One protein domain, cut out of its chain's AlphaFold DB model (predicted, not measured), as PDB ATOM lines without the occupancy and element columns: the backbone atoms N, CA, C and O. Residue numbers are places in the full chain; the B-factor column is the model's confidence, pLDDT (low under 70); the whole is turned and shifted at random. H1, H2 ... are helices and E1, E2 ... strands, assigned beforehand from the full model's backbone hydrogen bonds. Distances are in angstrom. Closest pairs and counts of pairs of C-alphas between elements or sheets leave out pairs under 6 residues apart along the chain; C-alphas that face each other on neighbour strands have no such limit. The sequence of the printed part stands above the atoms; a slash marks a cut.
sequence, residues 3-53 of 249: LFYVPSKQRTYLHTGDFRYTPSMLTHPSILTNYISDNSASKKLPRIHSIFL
ATOM      1  N   LEU A   3     154.534 172.823 173.152       92.59
ATOM      2  CA  LEU A   3     154.233 171.454 173.542       92.59
ATOM      3  C   LEU A   3     155.251 171.011 174.592       92.59
ATOM      4  O   LEU A   3     156.453 171.051 174.341       92.59
ATOM      5  N   PHE A   4     154.772 170.588 175.758       93.08
ATOM      6  CA  PHE A   4     155.612 170.186 176.883       93.08
ATOM      7  C   PHE A   4     155.331 168.736 177.250       93.08
ATOM      8  O   PHE A   4     154.181 168.372 177.480       93.08
ATOM      9  N   TYR A   5     156.368 167.915 177.372       93.02
ATOM     10  CA  TYR A   5     156.272 166.626 178.051       93.02
ATOM     11  C   TYR A   5     156.850 166.775 179.457       93.02
ATOM     12  O   TYR A   5     157.949 167.299 179.617       93.02
ATOM     13  N   VAL A   6     156.103 166.342 180.472       94.44
ATOM     14  CA  VAL A   6     156.512 166.378 181.881       94.44
ATOM     15  C   VAL A   6     156.795 164.941 182.329       94.44
ATOM     16  O   VAL A   6     155.842 164.217 182.640       94.44
ATOM     17  N   PRO A   7     158.075 164.510 182.385       92.13
ATOM     18  CA  PRO A   7     158.434 163.118 182.660       92.13
ATOM     19  C   PRO A   7     157.919 162.611 184.006       92.13
ATOM     20  O   PRO A   7     157.369 161.518 184.081       92.13
ATOM     21  N   SER A   8     157.997 163.438 185.055       95.51
ATOM     22  CA  SER A   8     157.541 163.081 186.408       95.51
ATOM     23  C   SER A   8     156.049 162.754 186.493       95.51
ATOM     24  O   SER A   8     155.630 162.029 187.389       95.51
ATOM     25  N   LYS A   9     155.241 163.274 185.562       93.42
ATOM     26  CA  LYS A   9     153.800 163.012 185.478       93.42
ATOM     27  C   LYS A   9     153.433 162.070 184.337       93.42
ATOM     28  O   LYS A   9     152.257 161.747 184.225       93.42
ATOM     29  N   GLN A  10     154.383 161.684 183.478       90.42
ATOM     30  CA  GLN A  10     154.120 160.945 182.236       90.42
ATOM     31  C   GLN A  10     153.043 161.626 181.362       90.42
ATOM     32  O   GLN A  10     152.216 160.966 180.735       90.42
ATOM     33  N   ARG A  11     153.006 162.969 181.340       92.68
ATOM     34  CA  ARG A  11     151.933 163.744 180.688       92.68
ATOM     35  C   ARG A  11     152.464 164.776 179.706       92.68
ATOM     36  O   ARG A  11     153.448 165.458 179.975       92.68
ATOM     37  N   THR A  12     151.735 164.928 178.606       92.83
ATOM     38  CA  THR A  12     151.975 165.942 177.573       92.83
ATOM     39  C   THR A  12     150.960 167.073 177.695       92.83
ATOM     40  O   THR A  12     149.759 166.821 177.809       92.83
ATOM     41  N   TYR A  13     151.430 168.311 177.627       94.41
ATOM     42  CA  TYR A  13     150.647 169.533 177.750       94.41
ATOM     43  C   TYR A  13     150.813 170.378 176.492       94.41
ATOM     44  O   TYR A  13     151.932 170.566 176.016       94.41
ATOM     45  N   LEU A  14     149.712 170.917 175.977       94.26
ATOM     46  CA  LEU A  14     149.724 171.878 174.881       94.26
ATOM     47  C   LEU A  14     149.338 173.254 175.416       94.26
ATOM     48  O   LEU A  14     148.224 173.429 175.892       94.26
ATOM     49  N   HIS A  15     150.224 174.238 175.319       96.16
ATOM     50  CA  HIS A  15     149.881 175.634 175.565       96.16
ATOM     51  C   HIS A  15     149.751 176.352 174.234       96.16
ATOM     52  O   HIS A  15     150.722 176.502 173.493       96.16
ATOM     53  N   THR A  16     148.554 176.812 173.907       92.16
ATOM     54  CA  THR A  16     148.311 177.440 172.606       92.16
ATOM     55  C   THR A  16     148.994 178.808 172.498       92.16
ATOM     56  O   THR A  16     149.614 179.095 171.468       92.16
ATOM     57  N   GLY A  17     149.038 179.561 173.606       91.32
ATOM     58  CA  GLY A  17     149.264 181.011 173.540       91.32
ATOM     59  C   GLY A  17     148.095 181.648 172.790       91.32
ATOM     60  O   GLY A  17     147.116 180.961 172.533       91.32
ATOM     61  N   ASP A  18     148.213 182.895 172.363       85.67
ATOM     62  CA  ASP A  18     147.213 183.481 171.463       85.67
ATOM     63  C   ASP A  18     147.378 182.840 170.069       85.67
ATOM     64  O   ASP A  18     148.496 182.816 169.535       85.67
ATOM     65  N   PHE A  19     146.328 182.240 169.489       83.53
ATOM     66  CA  PHE A  19     146.485 181.454 168.249       83.53
ATOM     67  C   PHE A  19     145.230 181.316 167.386       83.53
ATOM     68  O   PHE A  19     144.154 181.112 167.932       83.53
ATOM     69  N   ARG A  20     145.384 181.248 166.041       78.68
ATOM     70  CA  ARG A  20     144.264 180.999 165.113       78.68
ATOM     71  C   ARG A  20     144.141 179.538 164.856       78.68
ATOM     72  O   ARG A  20     144.939 179.021 164.079       78.68
ATOM     73  N   TYR A  21     143.129 178.871 165.394       83.36
ATOM     74  CA  TYR A  21     142.884 177.528 164.901       83.36
ATOM     75  C   TYR A  21     142.580 177.578 163.400       83.36
ATOM     76  O   TYR A  21     141.736 178.336 162.918       83.36
ATOM     77  N   THR A  22     143.280 176.727 162.667       83.24
ATOM     78  CA  THR A  22     142.929 176.365 161.302       83.24
ATOM     79  C   THR A  22     142.972 174.846 161.212       83.24
ATOM     80  O   THR A  22     143.829 174.240 161.863       83.24
ATOM     81  N   PRO A  23     142.119 174.208 160.390       87.51
ATOM     82  CA  PRO A  23     142.148 172.754 160.222       87.51
ATOM     83  C   PRO A  23     143.543 172.206 159.894       87.51
ATOM     84  O   PRO A  23     143.903 171.132 160.366       87.51
ATOM     85  N   SER A  24     144.363 172.997 159.187       87.69
ATOM     86  CA  SER A  24     145.748 172.654 158.841       87.69
ATOM     87  C   SER A  24     146.636 172.304 160.041       87.69
ATOM     88  O   SER A  24     147.577 171.526 159.910       87.69
ATOM     89  N   MET A  25     146.322 172.825 161.234       89.01
ATOM     90  CA  MET A  25     147.061 172.523 162.461       89.01
ATOM     91  C   MET A  25     146.878 171.073 162.917       89.01
ATOM     92  O   MET A  25     147.732 170.573 163.643       89.01
ATOM     93  N   LEU A  26     145.799 170.397 162.509       88.12
ATOM     94  CA  LEU A  26     145.505 169.006 162.879       88.12
ATOM     95  C   LEU A  26     145.587 168.035 161.696       88.12
ATOM     96  O   LEU A  26     145.232 166.868 161.837       88.12
ATOM     97  N   THR A  27     146.054 168.496 160.537       87.90
ATOM     98  CA  THR A  27     146.267 167.665 159.349       87.90
ATOM     99  C   THR A  27     147.753 167.589 159.010       87.90
ATOM    100  O   THR A  27     148.529 168.482 159.356       87.90
ATOM    101  N   HIS A  28     148.176 166.528 158.319       85.35
ATOM    102  CA  HIS A  28     149.555 166.402 157.840       85.35
ATOM    103  C   HIS A  28     149.917 167.614 156.947       85.35
ATOM    104  O   HIS A  28     149.072 168.012 156.140       85.35
ATOM    105  N   PRO A  29     151.113 168.229 157.080       89.69
ATOM    106  CA  PRO A  29     152.309 167.773 157.803       89.69
ATOM    107  C   PRO A  29     152.478 168.293 159.247       89.69
ATOM    108  O   PRO A  29     153.592 168.273 159.770       89.69
ATOM    109  N   SER A  30     151.421 168.768 159.914       87.55
ATOM    110  CA  SER A  30     151.530 169.287 161.287       87.55
ATOM    111  C   SER A  30     152.071 168.247 162.274       87.55
ATOM    112  O   SER A  30     151.563 167.135 162.358       87.55
ATOM    113  N   ILE A  31     153.034 168.637 163.114       87.35
ATOM    114  CA  ILE A  31     153.593 167.776 164.171       87.35
ATOM    115  C   ILE A  31     152.509 167.329 165.169       87.35
ATOM    116  O   ILE A  31     152.618 166.246 165.746       87.35
ATOM    117  N   LEU A  32     151.438 168.116 165.352       88.73
ATOM    118  CA  LEU A  32     150.343 167.784 166.272       88.73
ATOM    119  C   LEU A  32     149.610 166.494 165.884       88.73
ATOM    120  O   LEU A  32     149.063 165.838 166.771       88.73
ATOM    121  N   THR A  33     149.635 166.078 164.609       86.87
ATOM    122  CA  THR A  33     148.996 164.821 164.181       86.87
ATOM    123  C   THR A  33     149.556 163.615 164.932       86.87
ATOM    124  O   THR A  33     148.802 162.709 165.281       86.87
ATOM    125  N   ASN A  34     150.849 163.649 165.277       85.59
ATOM    126  CA  ASN A  34     151.536 162.585 166.018       85.59
ATOM    127  C   ASN A  34     151.053 162.441 167.474       85.59
ATOM    128  O   ASN A  34     151.371 161.451 168.127       85.59
ATOM    129  N   TYR A  35     150.311 163.427 167.984       86.77
ATOM    130  CA  TYR A  35     149.841 163.494 169.368       86.77
ATOM    131  C   TYR A  35     148.322 163.300 169.511       86.77
ATOM    132  O   TYR A  35     147.836 163.221 170.643       86.77
ATOM    133  N   ILE A  36     147.582 163.248 168.395       81.16
ATOM    134  CA  ILE A  36     146.110 163.174 168.363       81.16
ATOM    135  C   ILE A  36     145.610 161.798 167.909       81.16
ATOM    136  O   ILE A  36     144.573 161.350 168.386       81.16
ATOM    137  N   SER A  37     146.311 161.111 167.000       68.34
ATOM    138  CA  SER A  37     145.798 159.857 166.436       68.34
ATOM    139  C   SER A  37     145.882 158.682 167.414       68.34
ATOM    140  O   SER A  37     146.958 158.369 167.930       68.34
ATOM    141  N   ASP A  38     144.781 157.945 167.559       62.26
ATOM    142  CA  ASP A  38     144.739 156.682 168.307       62.26
ATOM    143  C   ASP A  38     145.225 155.460 167.514       62.26
ATOM    144  O   ASP A  38     145.258 154.353 168.053       62.26
ATOM    145  N   ASN A  39     145.682 155.642 166.269       56.61
ATOM    146  CA  ASN A  39     146.186 154.559 165.419       56.61
ATOM    147  C   ASN A  39     147.521 154.017 165.962       56.61
ATOM    148  O   ASN A  39     148.614 154.509 165.690       56.61
ATOM    149  N   SER A  40     147.380 152.997 166.806       48.94
ATOM    150  CA  SER A  40     148.340 152.527 167.804       48.94
ATOM    151  C   SER A  40     149.374 151.514 167.292       48.94
ATOM    152  O   SER A  40     149.984 150.829 168.102       48.94
ATOM    153  N   ALA A  41     149.634 151.425 165.984       57.47
ATOM    154  CA  ALA A  41     150.613 150.465 165.457       57.47
ATOM    155  C   ALA A  41     152.072 150.978 165.473       57.47
ATOM    156  O   ALA A  41     153.001 150.203 165.267       57.47
ATOM    157  N   SER A  42     152.314 152.273 165.725       55.11
ATOM    158  CA  SER A  42     153.677 152.854 165.689       55.11
ATOM    159  C   SER A  42     153.925 153.949 166.741       55.11
ATOM    160  O   SER A  42     154.772 154.821 166.546       55.11
ATOM    161  N   LYS A  43     153.182 153.934 167.861       56.31
ATOM    162  CA  LYS A  43     153.182 154.984 168.904       56.31
ATOM    163  C   LYS A  43     154.570 155.183 169.543       56.31
ATOM    164  O   LYS A  43     154.902 154.551 170.539       56.31
ATOM    165  N   LYS A  44     155.358 156.121 169.004       61.79
ATOM    166  CA  LYS A  44     156.562 156.664 169.663       61.79
ATOM    167  C   LYS A  44     156.273 157.867 170.566       61.79
ATOM    168  O   LYS A  44     157.116 158.191 171.395       61.79
ATOM    169  N   LEU A  45     155.128 158.545 170.412       71.50
ATOM    170  CA  LEU A  45     154.864 159.825 171.079       71.50
ATOM    171  C   LEU A  45     153.620 159.779 171.993       71.50
ATOM    172  O   LEU A  45     152.597 159.206 171.614       71.50
ATOM    173  N   PRO A  46     153.693 160.368 173.204       78.26
ATOM    174  CA  PRO A  46     152.595 160.380 174.169       78.26
ATOM    175  C   PRO A  46     151.490 161.358 173.759       78.26
ATOM    176  O   PRO A  46     151.784 162.517 173.480       78.26
ATOM    177  N   ARG A  47     150.216 160.941 173.812       87.62
ATOM    178  CA  ARG A  47     149.048 161.800 173.518       87.62
ATOM    179  C   ARG A  47     149.041 163.113 174.316       87.62
ATOM    180  O   ARG A  47     149.565 163.166 175.432       87.62
ATOM    181  N   ILE A  48     148.385 164.156 173.803       91.25
ATOM    182  CA  ILE A  48     148.132 165.384 174.583       91.25
ATOM    183  C   ILE A  48     147.129 165.078 175.706       91.25
ATOM    184  O   ILE A  48     146.029 164.600 175.458       91.25
ATOM    185  N   HIS A  49     147.517 165.348 176.954       92.23
ATOM    186  CA  HIS A  49     146.711 165.070 178.148       92.23
ATOM    187  C   HIS A  49     145.960 166.296 178.670       92.23
ATOM    188  O   HIS A  49     144.975 166.155 179.397       92.23
ATOM    189  N   SER A  50     146.464 167.500 178.404       93.93
ATOM    190  CA  SER A  50     145.865 168.755 178.860       93.93
ATOM    191  C   SER A  50     146.221 169.884 177.900       93.93
ATOM    192  O   SER A  50     147.331 169.916 177.364       93.93
ATOM    193  N   ILE A  51     145.279 170.801 177.690       93.58
ATOM    194  CA  ILE A  51     145.435 171.947 176.794       93.58
ATOM    195  C   ILE A  51     145.171 173.223 177.594       93.58
ATOM    196  O   ILE A  51     144.133 173.346 178.237       93.58
ATOM    197  N   PHE A  52     146.103 174.167 177.529       94.50
ATOM    198  CA  PHE A  52     145.911 175.555 177.933       94.50
ATOM    199  C   PHE A  52     145.510 176.329 176.677       94.50
ATOM    200  O   PHE A  52     146.339 176.637 175.808       94.50
ATOM    201  N   LEU A  53     144.202 176.511 176.537       91.38
ATOM    202  CA  LEU A  53     143.562 177.065 175.354       91.38
ATOM    203  C   LEU A  53     143.407 178.582 175.508       91.38
ATOM    204  O   LEU A  53     142.979 179.039 176.565       91.38
TER     205      LEU A  53
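What this domain is: This is residues 3 to 53 of the 249 residues of the protein "Putative dna cross-link repair protein pso2/snm1" of Schistosoma mansoni (UniProt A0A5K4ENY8). A small three-stranded sheet makes one side of a flat, open loop: after E2 the backbone swings out through the short helices H1 and H2, then returns as E3 beside E2. The 51 printed residues run E1, E2, H1, H2, E3, mixed in class, with under half in named elements. The mixed sheet has the order E1, E2, E3. The whole is only just compact, close to loose, with a radius of gyration of the C-alphas of 11.6 A and spans of 29 by 25 by 13 A.

How they stand to each other: E1, residues 3 to 6, and E2, residues 11 to 15, form an antiparallel hairpin at 150 degrees, with N 6 and O 11 2.8 A apart, within hydrogen-bond range. H1, residues 23 to 26, is not on the sheet. H2, residues 33 to 36, only grazes it with residues 34 to 36. H1 and H2 are close but not clearly touching; their closest C-alphas, Leu 26 and Thr 33, are 5.6 A apart. Each is too short for an O i to N i+4 pair; its one O i to N i+3 pair is within range. E3, residues 48 to 52, is parallel to E2 at 31 degrees, with N 49 and O 12 2.8 A apart, within range. E2, H1, H2 and E3 form a strand-helix-strand unit, parallel neighbour strands with helices between, its crossover right-handed.

Where its parts are: E1 begins at C-alpha 3 (154.233, 171.454, 173.542). E2 is 13.1 A long and E3 10.9 A, ending at C-alpha 52 (145.911, 175.555, 177.933).

The domain as a whole: The farthest C-alphas, Asp 18 and Ala 41, are 33.7 A apart. The printed part has no cut. The H2 to E3 link is long; its residues 37 to 44 have pLDDT under 70.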